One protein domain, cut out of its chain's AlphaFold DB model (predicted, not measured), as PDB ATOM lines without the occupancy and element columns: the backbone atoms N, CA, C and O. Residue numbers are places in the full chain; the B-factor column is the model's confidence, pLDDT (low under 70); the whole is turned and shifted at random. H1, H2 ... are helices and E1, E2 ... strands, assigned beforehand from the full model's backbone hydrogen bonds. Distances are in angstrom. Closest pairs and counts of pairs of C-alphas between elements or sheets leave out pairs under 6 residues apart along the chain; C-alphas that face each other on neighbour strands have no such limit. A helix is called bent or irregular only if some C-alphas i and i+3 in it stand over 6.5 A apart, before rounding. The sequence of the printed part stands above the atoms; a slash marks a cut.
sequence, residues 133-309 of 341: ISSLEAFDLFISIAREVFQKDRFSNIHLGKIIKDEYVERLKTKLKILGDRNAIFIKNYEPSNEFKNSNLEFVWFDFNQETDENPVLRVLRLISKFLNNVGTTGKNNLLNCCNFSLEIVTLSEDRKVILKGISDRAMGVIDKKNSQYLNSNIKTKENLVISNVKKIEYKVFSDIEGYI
ATOM      1  N   ILE A 133     -38.547  24.350  17.934       91.88
ATOM      2  CA  ILE A 133     -39.433  23.491  17.126       91.88
ATOM      3  C   ILE A 133     -40.779  23.294  17.832       91.88
ATOM      4  O   ILE A 133     -41.800  23.668  17.265       91.88
ATOM      5  N   SER A 134     -40.791  22.822  19.082       93.62
ATOM      6  CA  SER A 134     -42.031  22.644  19.850       93.62
ATOM      7  C   SER A 134     -42.764  23.969  20.073       93.62
ATOM      8  O   SER A 134     -43.991  24.023  20.016       93.62
ATOM      9  N   SER A 135     -42.025  25.078  20.197       96.38
ATOM     10  CA  SER A 135     -42.628  26.417  20.217       96.38
ATOM     11  C   SER A 135     -43.393  26.742  18.934       96.38
ATOM     12  O   SER A 135     -44.436  27.390  18.993       96.38
ATOM     13  N   LEU A 136     -42.868  26.343  17.771       96.81
ATOM     14  CA  LEU A 136     -43.518  26.585  16.481       96.81
ATOM     15  C   LEU A 136     -44.748  25.705  16.306       96.81
ATOM     16  O   LEU A 136     -45.748  26.203  15.813       96.81
ATOM     17  N   GLU A 137     -44.698  24.452  16.755       95.50
ATOM     18  CA  GLU A 137     -45.848  23.541  16.731       95.50
ATOM     19  C   GLU A 137     -47.015  24.103  17.559       95.50
ATOM     20  O   GLU A 137     -48.137  24.224  17.064       95.50
ATOM     21  N   ALA A 138     -46.740  24.546  18.790       96.31
ATOM     22  CA  ALA A 138     -47.741  25.202  19.632       96.31
ATOM     23  C   ALA A 138     -48.244  26.523  19.017       96.31
ATOM     24  O   ALA A 138     -49.427  26.856  19.107       96.31
ATOM     25  N   PHE A 139     -47.358  27.278  18.361       97.75
ATOM     26  CA  PHE A 139     -47.732  28.506  17.666       97.75
ATOM     27  C   PHE A 139     -48.592  28.253  16.423       97.75
ATOM     28  O   PHE A 139     -49.511  29.024  16.160       97.75
ATOM     29  N   ASP A 140     -48.334  27.185  15.670       97.06
ATOM     30  CA  ASP A 140     -49.133  26.807  14.505       97.06
ATOM     31  C   ASP A 140     -50.564  26.441  14.915       97.06
ATOM     32  O   ASP A 140     -51.512  26.894  14.271       97.06
ATOM     33  N   LEU A 141     -50.733  25.736  16.041       95.88
ATOM     34  CA  LEU A 141     -52.051  25.499  16.639       95.88
ATOM     35  C   LEU A 141     -52.735  26.808  17.065       95.88
ATOM     36  O   LEU A 141     -53.918  27.019  16.806       95.88
ATOM     37  N   PHE A 142     -51.999  27.719  17.701       97.12
ATOM     38  CA  PHE A 142     -52.534  29.031  18.064       97.12
ATOM     39  C   PHE A 142     -53.006  29.824  16.831       97.12
ATOM     40  O   PHE A 142     -54.094  30.403  16.839       97.12
ATOM     41  N   ILE A 143     -52.214  29.834  15.754       97.25
ATOM     42  CA  ILE A 143     -52.542  30.542  14.513       97.25
ATOM     43  C   ILE A 143     -53.719  29.895  13.785       97.25
ATOM     44  O   ILE A 143     -54.560  30.632  13.269       97.25
ATOM     45  N   SER A 144     -53.821  28.564  13.743       95.81
ATOM     46  CA  SER A 144     -54.952  27.891  13.093       95.81
ATOM     47  C   SER A 144     -56.277  28.281  13.753       95.81
ATOM     48  O   SER A 144     -57.182  28.763  13.070       95.81
ATOM     49  N   ILE A 145     -56.347  28.227  15.085       95.06
ATOM     50  CA  ILE A 145     -57.530  28.633  15.851       95.06
ATOM     51  C   ILE A 145     -57.822  30.130  15.679       95.06
ATOM     52  O   ILE A 145     -58.969  30.524  15.459       95.06
ATOM     53  N   ALA A 146     -56.796  30.984  15.710       94.75
ATOM     54  CA  ALA A 146     -56.968  32.420  15.493       94.75
ATOM     55  C   ALA A 146     -57.548  32.735  14.098       94.75
ATOM     56  O   ALA A 146     -58.404  33.613  13.952       94.75
ATOM     57  N   ARG A 147     -57.120  31.994  13.068       95.69
ATOM     58  CA  ARG A 147     -57.656  32.096  11.703       95.69
ATOM     59  C   ARG A 147     -59.108  31.642  11.636       95.69
ATOM     60  O   ARG A 147     -59.915  32.330  11.016       95.69
ATOM     61  N   GLU A 148     -59.456  30.530  12.277       94.75
ATOM     62  CA  GLU A 148     -60.840  30.050  12.335       94.75
ATOM     63  C   GLU A 148     -61.776  31.079  12.976       94.75
ATOM     64  O   GLU A 148     -62.841  31.374  12.432       94.75
ATOM     65  N   VAL A 149     -61.362  31.672  14.098       93.25
ATOM     66  CA  VAL A 149     -62.131  32.720  14.788       93.25
ATOM     67  C   VAL A 149     -62.321  33.942  13.888       93.25
ATOM     68  O   VAL A 149     -63.435  34.457  13.781       93.25
ATOM     69  N   PHE A 150     -61.271  34.370  13.181       94.00
ATOM     70  CA  PHE A 150     -61.380  35.460  12.212       94.00
ATOM     71  C   PHE A 150     -62.354  35.141  11.071       94.00
ATOM     72  O   PHE A 150     -63.114  36.012  10.659       94.00
ATOM     73  N   GLN A 151     -62.350  33.911  10.545       93.44
ATOM     74  CA  GLN A 151     -63.251  33.535   9.452       93.44
ATOM     75  C   GLN A 151     -64.716  33.460   9.890       93.44
ATOM     76  O   GLN A 151     -65.590  33.791   9.091       93.44
ATOM     77  N   LYS A 152     -64.983  33.070  11.143       93.88
ATOM     78  CA  LYS A 152     -66.339  33.040  11.711       93.88
ATOM     79  C   LYS A 152     -66.935  34.441  11.866       93.88
ATOM     80  O   LYS A 152     -68.102  34.631  11.546       93.88
ATOM     81  N   ASP A 153     -66.144  35.415  12.320       91.38
ATOM     82  CA  ASP A 153     -66.573  36.815  12.432       91.38
ATOM     83  C   ASP A 153     -65.412  37.778  12.152       91.38
ATOM     84  O   ASP A 153     -64.617  38.129  13.032       91.38
ATOM     85  N   ARG A 154     -65.336  38.228  10.896       90.88
ATOM     86  CA  ARG A 154     -64.259  39.099  10.408       90.88
ATOM     87  C   ARG A 154     -64.322  40.508  10.982       90.88
ATOM     88  O   ARG A 154     -63.272  41.116  11.188       90.88
ATOM     89  N   PHE A 155     -65.522  41.045  11.198       87.75
ATOM     90  CA  PHE A 155     -65.689  42.431  11.636       87.75
ATOM     91  C   PHE A 155     -65.269  42.580  13.095       87.75
ATOM     92  O   PHE A 155     -64.449  43.445  13.406       87.75
ATOM     93  N   SER A 156     -65.737  41.686  13.968       86.19
ATOM     94  CA  SER A 156     -65.366  41.714  15.388       86.19
ATOM     95  C   SER A 156     -63.888  41.374  15.613       86.19
ATOM     96  O   SER A 156     -63.262  41.881  16.545       86.19
ATOM     97  N   ASN A 157     -63.290  40.561  14.734       88.38
ATOM     98  CA  ASN A 157     -61.906  40.099  14.865       88.38
ATOM     99  C   ASN A 157     -60.926  40.759  13.886       88.38
ATOM    100  O   ASN A 157     -59.848  40.221  13.639       88.38
ATOM    101  N   ILE A 158     -61.241  41.950  13.363       89.44
ATOM    102  CA  ILE A 158     -60.408  42.646  12.363       89.44
ATOM    103  C   ILE A 158     -58.935  42.808  12.783       89.44
ATOM    104  O   ILE A 158     -58.033  42.818  11.944       89.44
ATOM    105  N   HIS A 159     -58.678  42.861  14.091       88.44
ATOM    106  CA  HIS A 159     -57.346  42.928  14.683       88.44
ATOM    107  C   HIS A 159     -56.443  41.723  14.357       88.44
ATOM    108  O   HIS A 159     -55.222  41.870  14.376       88.44
ATOM    109  N   LEU A 160     -57.019  40.566  14.012       92.69
ATOM    110  CA  LEU A 160     -56.304  39.362  13.571       92.69
ATOM    111  C   LEU A 160     -56.073  39.328  12.050       92.69
ATOM    112  O   LEU A 160     -55.434  38.418  11.535       92.69
ATOM    113  N   GLY A 161     -56.538  40.321  11.287       91.38
ATOM    114  CA  GLY A 161     -56.500  40.268   9.819       91.38
ATOM    115  C   GLY A 161     -55.097  40.085   9.213       91.38
ATOM    116  O   GLY A 161     -54.961  39.560   8.109       91.38
ATOM    117  N   LYS A 162     -54.029  40.467   9.931       91.62
ATOM    118  CA  LYS A 162     -52.641  40.298   9.459       91.62
ATOM    119  C   LYS A 162     -52.206  38.836   9.392       91.62
ATOM    120  O   LYS A 162     -51.480  38.477   8.469       91.62
ATOM    121  N   ILE A 163     -52.655  37.998  10.330       94.44
ATOM    122  CA  ILE A 163     -52.228  36.592  10.424       94.44
ATOM    123  C   ILE A 163     -52.902  35.680   9.392       94.44
ATOM    124  O   ILE A 163     -52.544  34.511   9.275       94.44
ATOM    125  N   ILE A 164     -53.831  36.211   8.595       94.25
ATOM    126  CA  ILE A 164     -54.413  35.511   7.442       94.25
ATOM    127  C   ILE A 164     -53.388  35.331   6.318       94.25
ATOM    128  O   ILE A 164     -53.462  34.365   5.571       94.25
ATOM    129  N   LYS A 165     -52.402  36.230   6.212       95.12
ATOM    130  CA  LYS A 165     -51.351  36.141   5.194       95.12
ATOM    131  C   LYS A 165     -50.253  35.186   5.656       95.12
ATOM    132  O   LYS A 165     -49.589  35.468   6.654       95.12
ATOM    133  N   ASP A 166     -50.015  34.112   4.911       95.94
ATOM    134  CA  ASP A 166     -48.978  33.121   5.241       95.94
ATOM    135  C   ASP A 166     -47.581  33.747   5.329       95.94
ATOM    136  O   ASP A 166     -46.866  33.528   6.303       95.94
ATOM    137  N   GLU A 167     -47.236  34.651   4.406       96.75
ATOM    138  CA  GLU A 167     -45.973  35.402   4.459       96.75
ATOM    139  C   GLU A 167     -45.784  36.166   5.779       96.75
ATOM    140  O   GLU A 167     -44.664  36.323   6.271       96.75
ATOM    141  N   TYR A 168     -46.874  36.674   6.360       97.25
ATOM    142  CA  TYR A 168     -46.815  37.371   7.640       97.25
ATOM    143  C   TYR A 168     -46.598  36.392   8.794       97.25
ATOM    144  O   TYR A 168     -45.789  36.668   9.680       97.25
ATOM    145  N   VAL A 169     -47.271  35.239   8.763       97.31
ATOM    146  CA  VAL A 169     -47.094  34.174   9.759       97.31
ATOM    147  C   VAL A 169     -45.657  33.653   9.748       97.31
ATOM    148  O   VAL A 169     -45.059  33.538  10.814       97.31
ATOM    149  N   GLU A 170     -45.035  33.469   8.585       97.56
ATOM    150  CA  GLU A 170     -43.624  33.060   8.499       97.56
ATOM    151  C   GLU A 170     -42.658  34.104   9.096       97.56
ATOM    152  O   GLU A 170     -41.675  33.774   9.775       97.56
ATOM    153  N   ARG A 171     -42.971  35.402   8.961       97.00
ATOM    154  CA  ARG A 171     -42.237  36.463   9.678       97.00
ATOM    155  C   ARG A 171     -42.439  36.373  11.192       97.00
ATOM    156  O   ARG A 171     -41.491  36.627  11.939       97.00
ATOM    157  N   LEU A 172     -43.636  36.017  11.667       97.19
ATOM    158  CA  LEU A 172     -43.890  35.789  13.096       97.19
ATOM    159  C   LEU A 172     -43.134  34.565  13.615       97.19
ATOM    160  O   LEU A 172     -42.490  34.668  14.655       97.19
ATOM    161  N   LYS A 173     -43.111  33.457  12.868       97.94
ATOM    162  CA  LYS A 173     -42.304  32.270  13.189       97.94
ATOM    163  C   LYS A 173     -40.825  32.613  13.311       97.94
ATOM    164  O   LYS A 173     -40.161  32.179  14.247       97.94
ATOM    165  N   THR A 174     -40.311  33.465  12.424       96.81
ATOM    166  CA  THR A 174     -38.929  33.963  12.516       96.81
ATOM    167  C   THR A 174     -38.702  34.776  13.795       96.81
ATOM    168  O   THR A 174     -37.707  34.573  14.488       96.81
ATOM    169  N   LYS A 175     -39.637  35.664  14.163       96.31
ATOM    170  CA  LYS A 175     -39.575  36.407  15.436       96.31
ATOM    171  C   LYS A 175     -39.634  35.482  16.652       96.31
ATOM    172  O   LYS A 175     -38.917  35.734  17.614       96.31
ATOM    173  N   LEU A 176     -40.447  34.428  16.601       97.25
ATOM    174  CA  LEU A 176     -40.551  33.427  17.660       97.25
ATOM    175  C   LEU A 176     -39.250  32.626  17.812       97.25
ATOM    176  O   LEU A 176     -38.757  32.483  18.926       97.25
ATOM    177  N   LYS A 177     -38.628  32.201  16.705       95.50
ATOM    178  CA  LYS A 177     -37.291  31.581  16.730       95.50
ATOM    179  C   LYS A 177     -36.259  32.508  17.372       95.50
ATOM    180  O   LYS A 177     -35.524  32.089  18.252       95.50
ATOM    181  N   ILE A 178     -36.250  33.795  17.011       93.12
ATOM    182  CA  ILE A 178     -35.358  34.792  17.633       93.12
ATOM    183  C   ILE A 178     -35.641  34.940  19.136       93.12
ATOM    184  O   ILE A 178     -34.707  35.111  19.925       93.12
ATOM    185  N   LEU A 179     -36.912  34.897  19.538       94.44
ATOM    186  CA  LEU A 179     -37.334  34.965  20.934       94.44
ATOM    187  C   LEU A 179     -36.755  33.779  21.735       94.44
ATOM    188  O   LEU A 179     -36.132  34.005  22.774       94.44
ATOM    189  N   GLY A 180     -36.822  32.565  21.188       93.56
ATOM    190  CA  GLY A 180     -36.195  31.368  21.757       93.56
ATOM    191  C   GLY A 180     -34.666  31.414  21.727       93.56
ATOM    192  O   GLY A 180     -34.005  31.451  22.763       93.56
ATOM    193  N   ASP A 181     -34.071  31.496  20.541       88.44
ATOM    194  CA  ASP A 181     -32.627  31.336  20.347       88.44
ATOM    195  C   ASP A 181     -31.809  32.441  21.039       88.44
ATOM    196  O   ASP A 181     -30.725  32.186  21.570       88.44
ATOM    197  N   ARG A 182     -32.317  33.686  21.059       87.88
ATOM    198  CA  ARG A 182     -31.595  34.830  21.645       87.88
ATOM    199  C   ARG A 182     -32.018  35.175  23.059       87.88
ATOM    200  O   ARG A 182     -31.197  35.730  23.781       87.88
ATOM    201  N   ASN A 183     -33.256  34.900  23.464       90.88
ATOM    202  CA  ASN A 183     -33.753  35.301  24.787       90.88
ATOM    203  C   ASN A 183     -34.140  34.125  25.682       90.88
ATOM    204  O   ASN A 183     -34.431  34.365  26.850       90.88
ATOM    205  N   ALA A 184     -34.075  32.894  25.170       94.19
ATOM    206  CA  ALA A 184     -34.479  31.675  25.863       94.19
ATOM    207  C   ALA A 184     -35.953  31.690  26.297       94.19
ATOM    208  O   ALA A 184     -36.299  31.164  27.352       94.19
ATOM    209  N   ILE A 185     -36.804  32.353  25.504       96.94
ATOM    210  CA  ILE A 185     -38.247  32.453  25.729       96.94
ATOM    211  C   ILE A 185     -38.948  31.629  24.648       96.94
ATOM    212  O   ILE A 185     -38.856  31.940  23.460       96.94
ATOM    213  N   PHE A 186     -39.666  30.600  25.072       97.69
ATOM    214  CA  PHE A 186     -40.282  29.587  24.224       97.69
ATOM    215  C   PHE A 186     -41.780  29.510  24.499       97.69
ATOM    216  O   PHE A 186     -42.226  29.885  25.581       97.69
ATOM    217  N   ILE A 187     -42.557  29.013  23.539       97.94
ATOM    218  CA  ILE A 187     -43.955  28.650  23.783       97.94
ATOM    219  C   ILE A 187     -43.964  27.197  24.246       97.94
ATOM    220  O   ILE A 187     -43.403  26.324  23.589       97.94
ATOM    221  N   LYS A 188     -44.593  26.958  25.391       95.75
ATOM    222  CA  LYS A 188     -44.793  25.632  25.972       95.75
ATOM    223  C   LYS A 188     -46.077  25.001  25.465       95.75
ATOM    224  O   LYS A 188     -46.078  23.831  25.106       95.75
ATOM    225  N   ASN A 189     -47.161  25.769  25.473       95.62
ATOM    226  CA  ASN A 189     -48.485  25.267  25.148       95.62
ATOM    227  C   ASN A 189     -49.433  26.403  24.738       95.62
ATOM    228  O   ASN A 189     -49.186  27.578  25.029       95.62
ATOM    229  N   TYR A 190     -50.540  26.033  24.103       96.56
ATOM    230  CA  TYR A 190     -51.680  26.901  23.858       96.56
ATOM    231  C   TYR A 190     -52.942  26.312  24.499       96.56
ATOM    232  O   TYR A 190     -53.351  25.198  24.180       96.56
ATOM    233  N   GLU A 191     -53.578  27.081  25.381       95.62
ATOM    234  CA  GLU A 191     -54.852  26.736  26.010       95.62
ATOM    235  C   GLU A 191     -55.997  27.506  25.324       95.62
ATOM    236  O   GLU A 191     -56.153  28.718  25.546       95.62
ATOM    237  N   PRO A 192     -56.818  26.847  24.486       93.06
ATOM    238  CA  PRO A 192     -57.951  27.494  23.843       93.06
ATOM    239  C   PRO A 192     -59.051  27.848  24.854       93.06
ATOM    240  O   PRO A 192     -59.184  27.255  25.922       93.06
ATOM    241  N   SER A 193     -59.876  28.824  24.489       92.62
ATOM    242  CA  SER A 193     -61.051  29.264  25.246       92.62
ATOM    243  C   SER A 193     -62.170  29.610  24.264       92.62
ATOM    244  O   SER A 193     -61.893  29.921  23.106       92.62
ATOM    245  N   ASN A 194     -63.422  29.598  24.735       86.38
ATOM    246  CA  ASN A 194     -64.603  29.944  23.934       86.38
ATOM    247  C   ASN A 194     -64.455  31.311  23.249       86.38
ATOM    248  O   ASN A 194     -64.737  31.455  22.064       86.38
ATOM    249  N   GLU A 195     -63.976  32.309  23.993       87.81
ATOM    250  CA  GLU A 195     -63.565  33.593  23.428       87.81
ATOM    251  C   GLU A 195     -62.047  33.608  23.239       87.81
ATOM    252  O   GLU A 195     -61.298  33.397  24.200       87.81
ATOM    253  N   PHE A 196     -61.592  33.927  22.022       90.31
ATOM    254  CA  PHE A 196     -60.167  33.935  21.673       90.31
ATOM    255  C   PHE A 196     -59.340  34.869  22.562       90.31
ATOM    256  O   PHE A 196     -58.265  34.485  23.018       90.31
ATOM    257  N   LYS A 197     -59.866  36.053  22.899       89.12
ATOM    258  CA  LYS A 197     -59.198  37.000  23.810       89.12
ATOM    259  C   LYS A 197     -58.903  36.412  25.199       89.12
ATOM    260  O   LYS A 197     -57.973  36.860  25.856       89.12
ATOM    261  N   ASN A 198     -59.668  35.403  25.623       92.38
ATOM    262  CA  ASN A 198     -59.497  34.741  26.913       92.38
ATOM    263  C   ASN A 198     -58.609  33.488  26.817       92.38
ATOM    264  O   ASN A 198     -58.228  32.942  27.853       92.38
ATOM    265  N   SER A 199     -58.265  33.042  25.601       95.56
ATOM    266  CA  SER A 199     -57.304  31.952  25.399       95.56
ATOM    267  C   SER A 199     -55.933  32.336  25.949       95.56
ATOM    268  O   SER A 199     -55.629  33.522  26.084       95.56
ATOM    269  N   ASN A 200     -55.128  31.345  26.316       97.38
ATOM    270  CA  ASN A 200     -53.869  31.564  27.014       97.38
ATOM    271  C   ASN A 200     -52.717  30.910  26.256       97.38
ATOM    272  O   ASN A 200     -52.730  29.709  26.000       97.38
ATOM    273  N   LEU A 201     -51.713  31.710  25.905       97.75
ATOM    274  CA  LEU A 201     -50.459  31.206  25.361       97.75
ATOM    275  C   LEU A 201     -49.441  31.083  26.497       97.75
ATOM    276  O   LEU A 201     -49.096  32.071  27.152       97.75
ATOM    277  N   GLU A 202     -48.989  29.864  26.766       97.88
ATOM    278  CA  GLU A 202     -48.056  29.584  27.852       97.88
ATOM    279  C   GLU A 202     -46.622  29.711  27.361       97.88
ATOM    280  O   GLU A 202     -46.191  28.982  26.466       97.88
ATOM    281  N   PHE A 203     -45.870  30.622  27.968       98.38
ATOM    282  CA  PHE A 203     -44.455  30.808  27.693       98.38
ATOM    283  C   PHE A 203     -43.599  30.191  28.791       98.38
ATOM    284  O   PHE A 203     -43.944  30.248  29.968       98.38
ATOM    285  N   VAL A 204     -42.439  29.673  28.402       97.75
ATOM    286  CA  VAL A 204     -41.359  29.280  29.307       97.75
ATOM    287  C   VAL A 204     -40.167  30.183  29.049       97.75
ATOM    288  O   VAL A 204     -39.778  30.387  27.899       97.75
ATOM    289  N   TRP A 205     -39.569  30.710  30.112       96.81
ATOM    290  CA  TRP A 205     -38.298  31.421  30.050       96.81
ATOM    291  C   TRP A 205     -37.241  30.688  30.874       96.81
ATOM    292  O   TRP A 205     -37.438  30.435  32.064       96.81
ATOM    293  N   PHE A 206     -36.109  30.371  30.247       94.31
ATOM    294  CA  PHE A 206     -34.940  29.851  30.951       94.31
ATOM    295  C   PHE A 206     -34.103  31.013  31.502       94.31
ATOM    296  O   PHE A 206     -33.411  31.717  30.758       94.31
ATOM    297  N   ASP A 207     -34.162  31.223  32.819       91.50
ATOM    298  CA  ASP A 207     -33.320  32.188  33.522       91.50
ATOM    299  C   ASP A 207     -31.913  31.614  33.675       91.50
ATOM    300  O   ASP A 207     -31.604  30.897  34.622       91.50
ATOM    301  N   PHE A 208     -31.021  31.991  32.763       83.75
ATOM    302  CA  PHE A 208     -29.607  31.622  32.843       83.75
ATOM    303  C   PHE A 208     -28.852  32.251  34.025       83.75
ATOM    304  O   PHE A 208     -27.634  32.096  34.096       83.75
ATOM    305  N   ASN A 209     -29.536  32.975  34.920       75.50
ATOM    306  CA  ASN A 209     -28.948  33.660  36.066       75.50
ATOM    307  C   ASN A 209     -27.819  34.635  35.668       75.50
ATOM    308  O   ASN A 209     -26.833  34.802  36.380       75.50
ATOM    309  N   GLN A 210     -27.943  35.267  34.497       65.12
ATOM    310  CA  GLN A 210     -27.028  36.324  34.066       65.12
ATOM    311  C   GLN A 210     -27.530  37.652  34.644       65.12
ATOM    312  O   GLN A 210     -28.546  38.183  34.197       65.12
ATOM    313  N   GLU A 211     -26.847  38.170  35.665       55.81
ATOM    314  CA  GLU A 211     -27.157  39.430  36.364       55.81
ATOM    315  C   GLU A 211     -26.825  40.680  35.528       55.81
ATOM    316  O   GLU A 211     -26.194  41.617  35.999       55.81
ATOM    317  N   THR A 212     -27.202  40.701  34.250       54.97
ATOM    318  CA  THR A 212     -26.843  41.809  33.351       54.97
ATOM    319  C   THR A 212     -27.903  42.906  33.277       54.97
ATOM    320  O   THR A 212     -27.590  44.000  32.823       54.97
ATOM    321  N   ASP A 213     -29.139  42.639  33.712       60.94
ATOM    322  CA  ASP A 213     -30.258  43.586  33.637       60.94
ATOM    323  C   ASP A 213     -30.817  43.905  35.033       60.94
ATOM    324  O   ASP A 213     -31.072  42.996  35.821       60.94
ATOM    325  N   GLU A 214     -31.126  45.179  35.303       68.31
ATOM    326  CA  GLU A 214     -31.777  45.610  36.557       68.31
ATOM    327  C   GLU A 214     -33.187  45.018  36.743       68.31
ATOM    328  O   GLU A 214     -33.658  44.846  37.868       68.31
ATOM    329  N   ASN A 215     -33.893  44.708  35.644       84.38
ATOM    330  CA  ASN A 215     -35.225  44.096  35.695       84.38
ATOM    331  C   ASN A 215     -35.454  43.100  34.535       84.38
ATOM    332  O   ASN A 215     -36.135  43.424  33.550       84.38
ATOM    333  N   PRO A 216     -34.893  41.881  34.631       90.06
ATOM    334  CA  PRO A 216     -34.952  40.891  33.558       90.06
ATOM    335  C   PRO A 216     -36.380  40.395  33.297       90.06
ATOM    336  O   PRO A 216     -36.756  40.205  32.141       90.06
ATOM    337  N   VAL A 217     -37.214  40.265  34.335       93.38
ATOM    338  CA  VAL A 217     -38.610  39.821  34.182       93.38
ATOM    339  C   VAL A 217     -39.416  40.840  33.381       93.38
ATOM    340  O   VAL A 217     -40.110  40.476  32.435       93.38
ATOM    341  N   LEU A 218     -39.284  42.136  33.684       93.50
ATOM    342  CA  LEU A 218     -39.974  43.179  32.923       93.50
ATOM    343  C   LEU A 218     -39.558  43.176  31.446       93.50
ATOM    344  O   LEU A 218     -40.400  43.385  30.571       93.50
ATOM    345  N   ARG A 219     -38.277  42.918  31.149       93.12
ATOM    346  CA  ARG A 219     -37.792  42.750  29.770       93.12
ATOM    347  C   ARG A 219     -38.483  41.571  29.081       93.12
ATOM    348  O   ARG A 219     -38.967  41.735  27.963       93.12
ATOM    349  N   VAL A 220     -38.570  40.419  29.745       95.12
ATOM    350  CA  VAL A 220     -39.232  39.208  29.225       95.12
ATOM    351  C   VAL A 220     -40.715  39.467  28.946       95.12
ATOM    352  O   VAL A 220     -41.171  39.238  27.826       95.12
ATOM    353  N   LEU A 221     -41.449  40.049  29.903       96.12
ATOM    354  CA  LEU A 221     -42.868  40.392  29.736       96.12
ATOM    355  C   LEU A 221     -43.093  41.368  28.568       96.12
ATOM    356  O   LEU A 221     -44.038  41.205  27.793       96.12
ATOM    357  N   ARG A 222     -42.197  42.349  28.381       94.56
ATOM    358  CA  ARG A 222     -42.235  43.268  27.226       94.56
ATOM    359  C   ARG A 222     -42.031  42.544  25.904       94.56
ATOM    360  O   ARG A 222     -42.729  42.848  24.942       94.56
ATOM    361  N   LEU A 223     -41.069  41.626  25.835       95.44
ATOM    362  CA  LEU A 223     -40.792  40.867  24.616       95.44
ATOM    363  C   LEU A 223     -41.984  39.982  24.232       95.44
ATOM    364  O   LEU A 223     -42.379  39.987  23.066       95.44
ATOM    365  N   ILE A 224     -42.590  39.302  25.210       97.19
ATOM    366  CA  ILE A 224     -43.786  38.476  25.002       97.19
ATOM    367  C   ILE A 224     -44.963  39.337  24.537       97.19
ATOM    368  O   ILE A 224     -45.545  39.070  23.488       97.19
ATOM    369  N   SER A 225     -45.272  40.427  25.244       95.88
ATOM    370  CA  SER A 225     -46.370  41.312  24.839       95.88
ATOM    371  C   SER A 225     -46.119  41.944  23.468       95.88
ATOM    372  O   SER A 225     -47.015  41.969  22.631       95.88
ATOM    373  N   LYS A 226     -44.886  42.365  23.154       94.62
ATOM    374  CA  LYS A 226     -44.535  42.856  21.813       94.62
ATOM    375  C   LYS A 226     -44.734  41.786  20.738       94.62
ATOM    376  O   LYS A 226     -45.134  42.126  19.624       94.62
ATOM    377  N   PHE A 227     -44.448  40.519  21.035       95.75
ATOM    378  CA  PHE A 227     -44.725  39.411  20.125       95.75
ATOM    379  C   PHE A 227     -46.232  39.251  19.885       95.75
ATOM    380  O   PHE A 227     -46.654  39.317  18.730       95.75
ATOM    381  N   LEU A 228     -47.037  39.165  20.947       95.38
ATOM    382  CA  LEU A 228     -48.501  39.039  20.867       95.38
ATOM    383  C   LEU A 228     -49.162  40.228  20.162       95.38
ATOM    384  O   LEU A 228     -50.064  40.043  19.352       95.38
ATOM    385  N   ASN A 229     -48.656  41.441  20.378       93.12
ATOM    386  CA  ASN A 229     -49.113  42.645  19.684       93.12
ATOM    387  C   ASN A 229     -48.872  42.592  18.165       93.12
ATOM    388  O   ASN A 229     -49.574  43.259  17.406       93.12
ATOM    389  N   ASN A 230     -47.888  41.813  17.690       92.88
ATOM    390  CA  ASN A 230     -47.733  41.589  16.250       92.88
ATOM    391  C   ASN A 230     -48.813  40.648  15.696       92.88
ATOM    392  O   ASN A 230     -49.153  40.759  14.524       92.88
ATOM    393  N   VAL A 231     -49.347  39.735  16.509       92.75
ATOM    394  CA  VAL A 231     -50.461  38.865  16.106       92.75
ATOM    395  C   VAL A 231     -51.731  39.704  15.965       92.75
ATOM    396  O   VAL A 231     -52.390  39.662  14.929       92.75
ATOM    397  N   GLY A 232     -52.029  40.516  16.978       91.00
ATOM    398  CA  GLY A 232     -53.150  41.445  16.966       91.00
ATOM    399  C   GLY A 232     -53.259  42.217  18.274       91.00
ATOM    400  O   GLY A 232     -52.685  41.822  19.291       91.00
ATOM    401  N   THR A 233     -54.016  43.311  18.249       90.06
ATOM    402  CA  THR A 233     -54.296  44.114  19.441       90.06
ATOM    403  C   THR A 233     -55.778  44.444  19.573       90.06
ATOM    404  O   THR A 233     -56.470  44.644  18.580       90.06
ATOM    405  N   THR A 234     -56.279  44.477  20.804       85.50
ATOM    406  CA  THR A 234     -57.702  44.647  21.126       85.50
ATOM    407  C   THR A 234     -57.922  45.799  22.111       85.50
ATOM    408  O   THR A 234     -56.987  46.510  22.490       85.50
ATOM    409  N   GLY A 235     -59.173  46.000  22.533       82.25
ATOM    410  CA  GLY A 235     -59.541  46.971  23.561       82.25
ATOM    411  C   GLY A 235     -59.492  48.429  23.102       82.25
ATOM    412  O   GLY A 235     -59.332  48.744  21.922       82.25
ATOM    413  N   LYS A 236     -59.650  49.346  24.064       75.75
ATOM    414  CA  LYS A 236     -59.646  50.790  23.799       75.75
ATOM    415  C   LYS A 236     -58.317  51.198  23.156       75.75
ATOM    416  O   LYS A 236     -57.248  50.849  23.653       75.75
ATOM    417  N   ASN A 237     -58.397  51.943  22.053       76.81
ATOM    418  CA  ASN A 237     -57.246  52.399  21.266       76.81
ATOM    419  C   ASN A 237     -56.344  51.269  20.716       76.81
ATOM    420  O   ASN A 237     -55.220  51.557  20.309       76.81
ATOM    421  N   ASN A 238     -56.815  50.012  20.668       79.69
ATOM    422  CA  ASN A 238     -56.044  48.846  20.208       79.69
ATOM    423  C   ASN A 238     -54.734  48.634  20.994       79.69
ATOM    424  O   ASN A 238     -53.686  48.352  20.405       79.69
ATOM    425  N   LEU A 239     -54.793  48.810  22.318       84.38
ATOM    426  CA  LEU A 239     -53.643  48.732  23.229       84.38
ATOM    427  C   LEU A 239     -53.544  47.411  24.007       84.38
ATOM    428  O   LEU A 239     -52.560  47.185  24.708       84.38
ATOM    429  N   LEU A 240     -54.527  46.519  23.929       89.56
ATOM    430  CA  LEU A 240     -54.476  45.242  24.646       89.56
ATOM    431  C   LEU A 240     -53.911  44.133  23.754       89.56
ATOM    432  O   LEU A 240     -54.098  44.166  22.540       89.56
ATOM    433  N   ASN A 241     -53.238  43.143  24.340       92.25
ATOM    434  CA  ASN A 241     -52.774  41.956  23.622       92.25
ATOM    435  C   ASN A 241     -53.983  41.195  23.030       92.25
ATOM    436  O   ASN A 241     -55.109  41.296  23.523       92.25
ATOM    437  N   CYS A 242     -53.761  40.419  21.965       92.31
ATOM    438  CA  CYS A 242     -54.821  39.633  21.318       92.31
ATOM    439  C   CYS A 242     -55.405  38.509  22.188       92.31
ATOM    440  O   CYS A 242     -56.543  38.109  21.959       92.31
ATOM    441  N   CYS A 243     -54.650  38.009  23.165       94.62
ATOM    442  CA  CYS A 243     -55.066  36.964  24.096       94.62
ATOM    443  C   CYS A 243     -54.347  37.113  25.450       94.62
ATOM    444  O   CYS A 243     -53.566  38.056  25.643       94.62
ATOM    445  N   ASN A 244     -54.623  36.200  26.384       96.94
ATOM    446  CA  ASN A 244     -53.867  36.057  27.622       96.94
ATOM    447  C   ASN A 244     -52.530  35.358  27.385       96.94
ATOM    448  O   ASN A 244     -52.373  34.560  26.459       96.94
ATOM    449  N   PHE A 245     -51.575  35.618  28.272       98.00
ATOM    450  CA  PHE A 245     -50.365  34.819  28.347       98.00
ATOM    451  C   PHE A 245     -49.949  34.532  29.781       98.00
ATOM    452  O   PHE A 245     -50.181  35.324  30.698       98.00
ATOM    453  N   SER A 246     -49.304  33.388  29.953       98.25
ATOM    454  CA  SER A 246     -48.707  32.950  31.211       98.25
ATOM    455  C   SER A 246     -47.208  32.784  31.023       98.25
ATOM    456  O   SER A 246     -46.756  32.498  29.915       98.25
ATOM    457  N   LEU A 247     -46.434  32.964  32.091       98.38
ATOM    458  CA  LEU A 247     -44.982  32.815  32.054       98.38
ATOM    459  C   LEU A 247     -44.512  31.837  33.132       98.38
ATOM    460  O   LEU A 247     -44.643  32.121  34.315       98.38
ATOM    461  N   GLU A 248     -43.914  30.725  32.726       97.81
ATOM    462  CA  GLU A 248     -43.167  29.814  33.591       97.81
ATOM    463  C   GLU A 248     -41.680  30.195  33.545       97.81
ATOM    464  O   GLU A 248     -41.044  30.161  32.490       97.81
ATOM    465  N   ILE A 249     -41.112  30.581  34.685       96.50
ATOM    466  CA  ILE A 249     -39.696  30.930  34.816       96.50
ATOM    467  C   ILE A 249     -38.950  29.727  35.388       96.50
ATOM    468  O   ILE A 249     -39.145  29.354  36.547       96.50
ATOM    469  N   VAL A 250     -38.078  29.128  34.582       94.56
ATOM    470  CA  VAL A 250     -37.206  28.030  35.011       94.56
ATOM    471  C   VAL A 250     -35.877  28.621  35.448       94.56
ATOM    472  O   VAL A 250     -35.212  29.297  34.665       94.56
ATOM    473  N   THR A 251     -35.483  28.366  36.690       90.38
ATOM    474  CA  THR A 251     -34.254  28.907  37.279       90.38
ATOM    475  C   THR A 251     -33.449  27.833  38.009       90.38
ATOM    476  O   THR A 251     -33.875  26.686  38.141       90.38
ATOM    477  N   LEU A 252     -32.257  28.212  38.461       84.38
ATOM    478  CA  LEU A 252     -31.236  27.315  38.987       84.38
ATOM    479  C   LEU A 252     -31.417  26.966  40.460       84.38
ATOM    480  O   LEU A 252     -31.067  25.862  40.837       84.38
ATOM    481  N   SER A 253     -31.960  27.855  41.291       85.38
ATOM    482  CA  SER A 253     -32.016  27.629  42.741       85.38
ATOM    483  C   SER A 253     -33.267  28.220  43.382       85.38
ATOM    484  O   SER A 253     -33.914  29.107  42.818       85.38
ATOM    485  N   GLU A 254     -33.613  27.736  44.578       87.38
ATOM    486  CA  GLU A 254     -34.706  28.317  45.368       87.38
ATOM    487  C   GLU A 254     -34.391  29.764  45.777       87.38
ATOM    488  O   GLU A 254     -35.260  30.628  45.661       87.38
ATOM    489  N   ASP A 255     -33.136  30.074  46.116       87.81
ATOM    490  CA  ASP A 255     -32.704  31.447  46.408       87.81
ATOM    491  C   ASP A 255     -32.932  32.373  45.208       87.81
ATOM    492  O   ASP A 255     -33.518  33.454  45.327       87.81
ATOM    493  N   ARG A 256     -32.544  31.923  44.008       88.69
ATOM    494  CA  ARG A 256     -32.762  32.687  42.779       88.69
ATOM    495  C   ARG A 256     -34.248  32.837  42.470       88.69
ATOM    496  O   ARG A 256     -34.669  33.911  42.042       88.69
ATOM    497  N   LYS A 257     -35.066  31.817  42.734       92.38
ATOM    498  CA  LYS A 257     -36.528  31.904  42.613       92.38
ATOM    499  C   LYS A 257     -37.118  32.958  43.552       92.38
ATOM    500  O   LYS A 257     -37.986  33.707  43.109       92.38
ATOM    501  N   VAL A 258     -36.655  33.066  44.799       92.62
ATOM    502  CA  VAL A 258     -37.095  34.130  45.725       92.62
ATOM    503  C   VAL A 258     -36.733  35.514  45.181       92.62
ATOM    504  O   VAL A 258     -37.590  36.398  45.134       92.62
ATOM    505  N   ILE A 259     -35.506  35.687  44.681       91.12
ATOM    506  CA  ILE A 259     -35.065  36.940  44.049       91.12
ATOM    507  C   ILE A 259     -35.954  37.285  42.845       91.12
ATOM    508  O   ILE A 259     -36.457  38.406  42.735       91.12
ATOM    509  N   LEU A 260     -36.194  36.319  41.954       92.56
ATOM    510  CA  LEU A 260     -37.026  36.510  40.768       92.56
ATOM    511  C   LEU A 260     -38.486  36.809  41.115       92.56
ATOM    512  O   LEU A 260     -39.109  37.588  40.400       92.56
ATOM    513  N   LYS A 261     -39.035  36.250  42.200       94.19
ATOM    514  CA  LYS A 261     -40.363  36.628  42.712       94.19
ATOM    515  C   LYS A 261     -40.415  38.106  43.086       94.19
ATOM    516  O   LYS A 261     -41.230  38.837  42.535       94.19
ATOM    517  N   GLY A 262     -39.463  38.582  43.890       93.19
ATOM    518  CA  GLY A 262     -39.383  40.004  44.238       93.19
ATOM    519  C   GLY A 262     -39.133  40.927  43.033       93.19
ATOM    520  O   GLY A 262     -39.555  42.085  43.025       93.19
ATOM    521  N   ILE A 263     -38.450  40.451  41.985       93.00
ATOM    522  CA  ILE A 263     -38.317  41.186  40.714       93.00
ATOM    523  C   ILE A 263     -39.649  41.201  39.950       93.00
ATOM    524  O   ILE A 263     -40.034  42.258  39.448       93.00
ATOM    525  N   SER A 264     -40.358  40.073  39.877       94.50
ATOM    526  CA  SER A 264     -41.658  39.968  39.209       94.50
ATOM    527  C   SER A 264     -42.713  40.859  39.846       94.50
ATOM    528  O   SER A 264     -43.387  41.581  39.118       94.50
ATOM    529  N   ASP A 265     -42.814  40.888  41.175       94.25
ATOM    530  CA  ASP A 265     -43.793  41.729  41.876       94.25
ATOM    531  C   ASP A 265     -43.556  43.215  41.572       94.25
ATOM    532  O   ASP A 265     -44.474  43.959  41.218       94.25
ATOM    533  N   ARG A 266     -42.285  43.643  41.598       93.62
ATOM    534  CA  ARG A 266     -41.894  45.002  41.190       93.62
ATOM    535  C   ARG A 266     -42.199  45.267  39.717       93.62
ATOM    536  O   ARG A 266     -42.655  46.358  39.377       93.62
ATOM    537  N   ALA A 267     -41.947  44.300  38.835       93.62
ATOM    538  CA  ALA A 267     -42.254  44.421  37.413       93.62
ATOM    539  C   ALA A 267     -43.762  44.592  37.176       93.62
ATOM    540  O   ALA A 267     -44.143  45.488  36.423       93.62
ATOM    541  N   MET A 268     -44.603  43.805  37.854       95.44
ATOM    542  CA  MET A 268     -46.061  43.905  37.769       95.44
ATOM    543  C   MET A 268     -46.565  45.251  38.292       95.44
ATOM    544  O   MET A 268     -47.292  45.934  37.576       95.44
ATOM    545  N   GLY A 269     -46.068  45.731  39.437       94.25
ATOM    546  CA  GLY A 269     -46.425  47.066  39.937       94.25
ATOM    547  C   GLY A 269     -46.060  48.203  38.966       94.25
ATOM    548  O   GLY A 269     -46.824  49.154  38.782       94.25
ATOM    549  N   VAL A 270     -44.911  48.102  38.282       93.06
ATOM    550  CA  VAL A 270     -44.527  49.054  37.223       93.06
ATOM    551  C   VAL A 270     -45.459  48.955  36.012       93.06
ATOM    552  O   VAL A 270     -45.808  49.987  35.430       93.06
ATOM    553  N   ILE A 271     -45.846  47.739  35.622       94.00
ATOM    554  CA  ILE A 271     -46.774  47.486  34.517       94.00
ATOM    555  C   ILE A 271     -48.142  48.088  34.826       94.00
ATOM    556  O   ILE A 271     -48.632  48.876  34.022       94.00
ATOM    557  N   ASP A 272     -48.712  47.815  35.995       93.62
ATOM    558  CA  ASP A 272     -50.045  48.284  36.376       93.62
ATOM    559  C   ASP A 272     -50.119  49.812  36.407       93.62
ATOM    560  O   ASP A 272     -51.044  50.416  35.852       93.62
ATOM    561  N   LYS A 273     -49.087  50.460  36.965       92.38
ATOM    562  CA  LYS A 273     -48.974  51.922  36.969       92.38
ATOM    563  C   LYS A 273     -48.925  52.487  35.548       92.38
ATOM    564  O   LYS A 273     -49.648  53.436  35.245       92.38
ATOM    565  N   LYS A 274     -48.092  51.921  34.666       89.94
ATOM    566  CA  LYS A 274     -47.960  52.393  33.275       89.94
ATOM    567  C   LYS A 274     -49.215  52.122  32.452       89.94
ATOM    568  O   LYS A 274     -49.683  53.011  31.748       89.94
ATOM    569  N   ASN A 275     -49.786  50.930  32.561       91.62
ATOM    570  CA  ASN A 275     -51.012  50.559  31.868       91.62
ATOM    571  C   ASN A 275     -52.158  51.495  32.252       91.62
ATOM    572  O   ASN A 275     -52.842  52.003  31.369       91.62
ATOM    573  N   SER A 276     -52.315  51.795  33.545       88.50
ATOM    574  CA  SER A 276     -53.336  52.731  34.030       88.50
ATOM    575  C   SER A 276     -53.188  54.121  33.406       88.50
ATOM    576  O   SER A 276     -54.180  54.737  33.024       88.50
ATOM    577  N   GLN A 277     -51.955  54.608  33.236       87.19
ATOM    578  CA  GLN A 277     -51.688  55.885  32.566       87.19
ATOM    579  C   GLN A 277     -52.072  55.849  31.079       87.19
ATOM    580  O   GLN A 277     -52.730  56.767  30.590       87.19
ATOM    581  N   TYR A 278     -51.693  54.801  30.345       85.81
ATOM    582  CA  TYR A 278     -51.962  54.715  28.904       85.81
ATOM    583  C   TYR A 278     -53.425  54.411  28.572       85.81
ATOM    584  O   TYR A 278     -53.955  54.971  27.618       85.81
ATOM    585  N   LEU A 279     -54.104  53.574  29.357       85.81
ATOM    586  CA  LEU A 279     -55.501  53.197  29.104       85.81
ATOM    587  C   LEU A 279     -56.490  54.324  29.454       85.81
ATOM    588  O   LEU A 279     -57.523  54.475  28.790       85.81
ATOM    589  N   ASN A 280     -56.160  55.147  30.457       84.56
ATOM    590  CA  ASN A 280     -56.998  56.273  30.882       84.56
ATOM    591  C   ASN A 280     -56.692  57.581  30.144       84.56
ATOM    592  O   ASN A 280     -57.489  58.515  30.201       84.56
ATOM    593  N   SER A 281     -55.570  57.662  29.433       76.56
ATOM    594  CA  SER A 281     -55.217  58.845  28.653       76.56
ATOM    595  C   SER A 281     -55.687  58.738  27.197       76.56
ATOM    596  O   SER A 281     -55.855  57.655  26.642       76.56
ATOM    597  N   ASN A 282     -55.884  59.886  26.543       71.88
ATOM    598  CA  ASN A 282     -56.136  59.962  25.095       71.88
ATOM    599  C   ASN A 282     -54.828  59.993  24.280       71.88
ATOM    600  O   ASN A 282     -54.805  60.466  23.143       71.88
ATOM    601  N   ILE A 283     -53.721  59.529  24.867       68.88
ATOM    602  CA  ILE A 283     -52.404  59.573  24.235       68.88
ATOM    603  C   ILE A 283     -52.384  58.562  23.088       68.88
ATOM    604  O   ILE A 283     -52.448  57.352  23.296       68.88
ATOM    605  N   LYS A 284     -52.263  59.066  21.857       65.50
ATOM    606  CA  LYS A 284     -52.014  58.240  20.672       65.50
ATOM    607  C   LYS A 284     -50.516  57.983  20.556       65.50
ATOM    608  O   LYS A 284     -49.760  58.874  20.172       65.50
ATOM    609  N   THR A 285     -50.075  56.773  20.878       65.88
ATOM    610  CA  THR A 285     -48.691  56.339  20.654       65.88
ATOM    611  C   THR A 285     -48.574  55.587  19.329       65.88
ATOM    612  O   THR A 285     -49.505  54.912  18.898       65.88
ATOM    613  N   LYS A 286     -47.421  55.705  18.654       66.62
ATOM    614  CA  LYS A 286     -47.140  54.940  17.421       66.62
ATOM    615  C   LYS A 286     -46.946  53.443  17.687       66.62
ATOM    616  O   LYS A 286     -47.185  52.633  16.799       66.62
ATOM    617  N   GLU A 287     -46.511  53.089  18.894       69.06
ATOM    618  CA  GLU A 287     -46.313  51.710  19.338       69.06
ATOM    619  C   GLU A 287     -47.175  51.418  20.567       69.06
ATOM    620  O   GLU A 287     -47.428  52.313  21.378       69.06
ATOM    621  N   ASN A 288     -47.612  50.165  20.713       78.81
ATOM    622  CA  ASN A 288     -48.309  49.726  21.915       78.81
ATOM    623  C   ASN A 288     -47.317  49.648  23.088       78.81
ATOM    624  O   ASN A 288     -46.371  48.860  23.052       78.81
ATOM    625  N   LEU A 289     -47.534  50.481  24.109       79.88
ATOM    626  CA  LEU A 289     -46.700  50.559  25.314       79.88
ATOM    627  C   LEU A 289     -47.310  49.822  26.517       79.88
ATOM    628  O   LEU A 289     -46.692  49.784  27.583       79.88
ATOM    629  N   VAL A 290     -48.504  49.249  26.352       88.12
ATOM    630  CA  VAL A 290     -49.238  48.517  27.387       88.12
ATOM    631  C   VAL A 290     -48.816  47.048  27.372       88.12
ATOM    632  O   VAL A 290     -48.788  46.409  26.320       88.12
ATOM    633  N   ILE A 291     -48.524  46.500  28.554       91.06
ATOM    634  CA  ILE A 291     -48.314  45.059  28.755       91.06
ATOM    635  C   ILE A 291     -49.559  44.520  29.446       91.06
ATOM    636  O   ILE A 291     -49.722  44.707  30.644       91.06
ATOM    637  N   SER A 292     -50.457  43.883  28.706       88.62
ATOM    638  CA  SER A 292     -51.769  43.457  29.217       88.62
ATOM    639  C   SER A 292     -51.920  41.940  29.252       88.62
ATOM    640  O   SER A 292     -51.098  41.212  28.697       88.62
ATOM    641  N   ASN A 293     -52.998  41.470  29.884       90.81
ATOM    642  CA  ASN A 293     -53.433  40.074  29.843       90.81
ATOM    643  C   ASN A 293     -52.380  39.071  30.360       90.81
ATOM    644  O   ASN A 293     -52.297  37.935  29.889       90.81
ATOM    645  N   VAL A 294     -51.562  39.493  31.331       95.56
ATOM    646  CA  VAL A 294     -50.678  38.590  32.079       95.56
ATOM    647  C   VAL A 294     -51.557  37.778  33.030       95.56
ATOM    648  O   VAL A 294     -52.072  38.326  34.000       95.56
ATOM    649  N   LYS A 295     -51.767  36.492  32.742       95.19
ATOM    650  CA  LYS A 295     -52.659  35.620  33.526       95.19
ATOM    651  C   LYS A 295     -51.993  35.145  34.817       95.19
ATOM    652  O   LYS A 295     -52.601  35.212  35.879       95.19
ATOM    653  N   LYS A 296     -50.754  34.652  34.723       95.56
ATOM    654  CA  LYS A 296     -49.962  34.172  35.866       95.56
ATOM    655  C   LYS A 296     -48.467  34.133  35.551       95.56
ATOM    656  O   LYS A 296     -48.075  33.999  34.389       95.56
ATOM    657  N   ILE A 297     -47.650  34.212  36.602       97.44
ATOM    658  CA  ILE A 297     -46.207  33.954  36.560       97.44
ATOM    659  C   ILE A 297     -45.906  32.810  37.531       97.44
ATOM    660  O   ILE A 297     -46.183  32.913  38.725       97.44
ATOM    661  N   GLU A 298     -45.355  31.721  37.012       96.75
ATOM    662  CA  GLU A 298     -45.005  30.509  37.753       96.75
ATOM    663  C   GLU A 298     -43.492  30.286  37.735       96.75
ATOM    664  O   GLU A 298     -42.775  30.854  36.915       96.75
ATOM    665  N   TYR A 299     -42.996  29.457  38.654       95.62
ATOM    666  CA  TYR A 299     -41.564  29.230  38.832       95.62
ATOM    667  C   TYR A 299     -41.261  27.746  38.972       95.62
ATOM    668  O   TYR A 299     -41.903  27.061  39.771       95.62
ATOM    669  N   LYS A 300     -40.219  27.285  38.281       93.81
ATOM    670  CA  LYS A 300     -39.630  25.954  38.455       93.81
ATOM    671  C   LYS A 300     -38.148  26.070  38.784       93.81
ATOM    672  O   LYS A 300     -37.454  26.931  38.246       93.81
ATOM    673  N   VAL A 301     -37.667  25.194  39.662       90.69
ATOM    674  CA  VAL A 301     -36.260  25.153  40.082       90.69
ATOM    675  C   VAL A 301     -35.613  23.869  39.593       90.69
ATOM    676  O   VAL A 301     -35.981  22.768  40.005       90.69
ATOM    677  N   PHE A 302     -34.625  24.021  38.717       88.50
ATOM    678  CA  PHE A 302     -33.781  22.947  38.208       88.50
ATOM    679  C   PHE A 302     -32.404  23.026  38.878       88.50
ATOM    680  O   PHE A 302     -31.391  23.304  38.236       88.50
ATOM    681  N   SER A 303     -32.397  22.742  40.187       78.56
ATOM    682  CA  SER A 303     -31.217  22.701  41.074       78.56
ATOM    683  C   SER A 303     -30.042  21.919  40.510       78.56
ATOM    684  O   SER A 303     -28.882  22.250  40.736       78.56
ATOM    685  N   ASP A 304     -30.326  20.880  39.736       75.94
ATOM    686  CA  ASP A 304     -29.275  20.007  39.240       75.94
ATOM    687  C   ASP A 304     -28.448  20.691  38.152       75.94
ATOM    688  O   ASP A 304     -27.253  20.440  38.070       75.94
ATOM    689  N   ILE A 305     -29.035  21.624  37.387       75.56
ATOM    690  CA  ILE A 305     -28.280  22.447  36.430       75.56
ATOM    691  C   ILE A 305     -27.270  23.325  37.171       75.56
ATOM    692  O   ILE A 305     -26.140  23.486  36.706       75.56
ATOM    693  N   GLU A 306     -27.647  23.856  38.338       65.56
ATOM    694  CA  GLU A 306     -26.721  24.580  39.203       65.56
ATOM    695  C   GLU A 306     -25.592  23.664  39.662       65.56
ATOM    696  O   GLU A 306     -24.430  24.024  39.514       65.56
ATOM    697  N   GLY A 307     -25.920  22.462  40.140       61.50
ATOM    698  CA  GLY A 307     -24.937  21.458  40.545       61.50
ATOM    699  C   GLY A 307     -23.999  21.041  39.412       61.50
ATOM    700  O   GLY A 307     -22.821  20.793  39.650       61.50
ATOM    701  N   TYR A 308     -24.473  21.021  38.165       67.38
ATOM    702  CA  TYR A 308     -23.580  20.817  37.035       67.38
ATOM    703  C   TYR A 308     -22.662  22.025  36.906       67.38
ATOM    704  O   TYR A 308     -21.461  21.885  37.040       67.38
ATOM    705  N   ILE A 309     -23.196  23.230  36.727       62.78
ATOM    706  CA  ILE A 309     -22.405  24.410  36.348       62.78
ATOM    707  C   ILE A 309     -21.508  24.933  37.488       62.78
ATOM    708  O   ILE A 309     -20.448  25.487  37.195       62.78
TER     709      ILE A 309
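This is residues 133 to 309 of the 341 residues of an uncharacterized protein of uncultured Clostridium sp (UniProt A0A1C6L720). A strongly twisted sheet of four strands has helices packed over one face: H1 over the edge strand E1, H4 over E2 and E3, and the long H5 running along the strands at the other edge, E4. H3 packs side by side with H4 and reaches the sheet only near its E1 edge, while the short H2 and H6 lie toward opposite ends of the longest axis. The printed part has 177 residues with six named helices and four named strands, in the order H1 H2 H3 E1 E2 H4 E3 H5 E4 H6; the class is mixed, helices and strands. The sheet is mixed, with the order E1 E2 E3 E4, E1 antiparallel to E2 and the others parallel. The whole is compact, with a radius of gyration of the C-alphas of 16.8 A, and spans 53 by 38 by 27 A.

H1, residues 133 to 152, is on the sheet at a height of 9.9 A, over E1, residues 185 to 191; their closest C-alphas, of Ser 135 and Ile 187, are 4.4 A apart. H1 touches H2, residues 158 to 164, with residues 143 to 150 alone, at a steep tilt of 52 degrees, opposite ways; the closest C-alphas are those of Arg 147 and Ile 164, 6.4 A apart. H2 is irregular, with C-alphas 159 and 162 7.5 A apart. H3, residues 166 to 183, only grazes the sheet, with its residues 176 to 183. E1 and E2, residues 200 to 206, form a hairpin, with N 188 and O 202 at 2.8 A. H4, residues 216 to 231, is the hub, touching H2, H3 and H5. It touches H3 at a shallow tilt of 7 degrees, opposite ways, with the closest C-alphas, of Lys 175 and Phe 227, 7.6 A apart. H4 lies on the same face as H1, at a height of 9.3 A over E2 and E3, residues 244 to 251. E2 and E3 are parallel, with N 203 and O 246 at 2.8 A. H5, residues 254 to 280, touches H4 at a steep tilt of 49 degrees, the same way; the closest C-alphas, of Leu 218 and Ala 267, are 5.2 A apart. H4 and H5 with the sheet make two layers, helices on one face of a sheet. E4, residues 294 to 301, is parallel to E3, with N 249 and O 298 at 2.8 A. E2, H4, E3 and E3, H5, E4 are strand-helix-strand units, two parallel neighbour strands with a helix between, each with a right-handed crossover. H6, residues 303 to 309, touches no helix and is not on the sheet. In H1, H3, H5 and H6 every O i to N i+4 pair is within hydrogen-bond range; H4 has 11 of 12, and H2 has 0 of 3, with 2 of 4 O i to N i+3 pairs.

H1 begins at C-alpha 133, (-39.433, 23.491, 17.126), and is 29.1 A from first to last C-alpha. H3 is 24.9 A long, H4 23.4 A and E3 23.0 A. H5, the longest helix, runs 38.6 A from C-alpha 254 at (-34.706, 28.317, 45.368). H6 ends at C-alpha 309, (-22.405, 24.410, 36.348).

The two C-alphas farthest apart are those of Phe 155 and Gly 307, 54.2 A. The printed part has no cut. The links from H4 to E3, 12 residues, and from H5 to E4, 13 residues, are long. The mean pLDDT of the printed part is 89.9; residues 210 to 214, 283 to 287 and 306 to 309 are under 70.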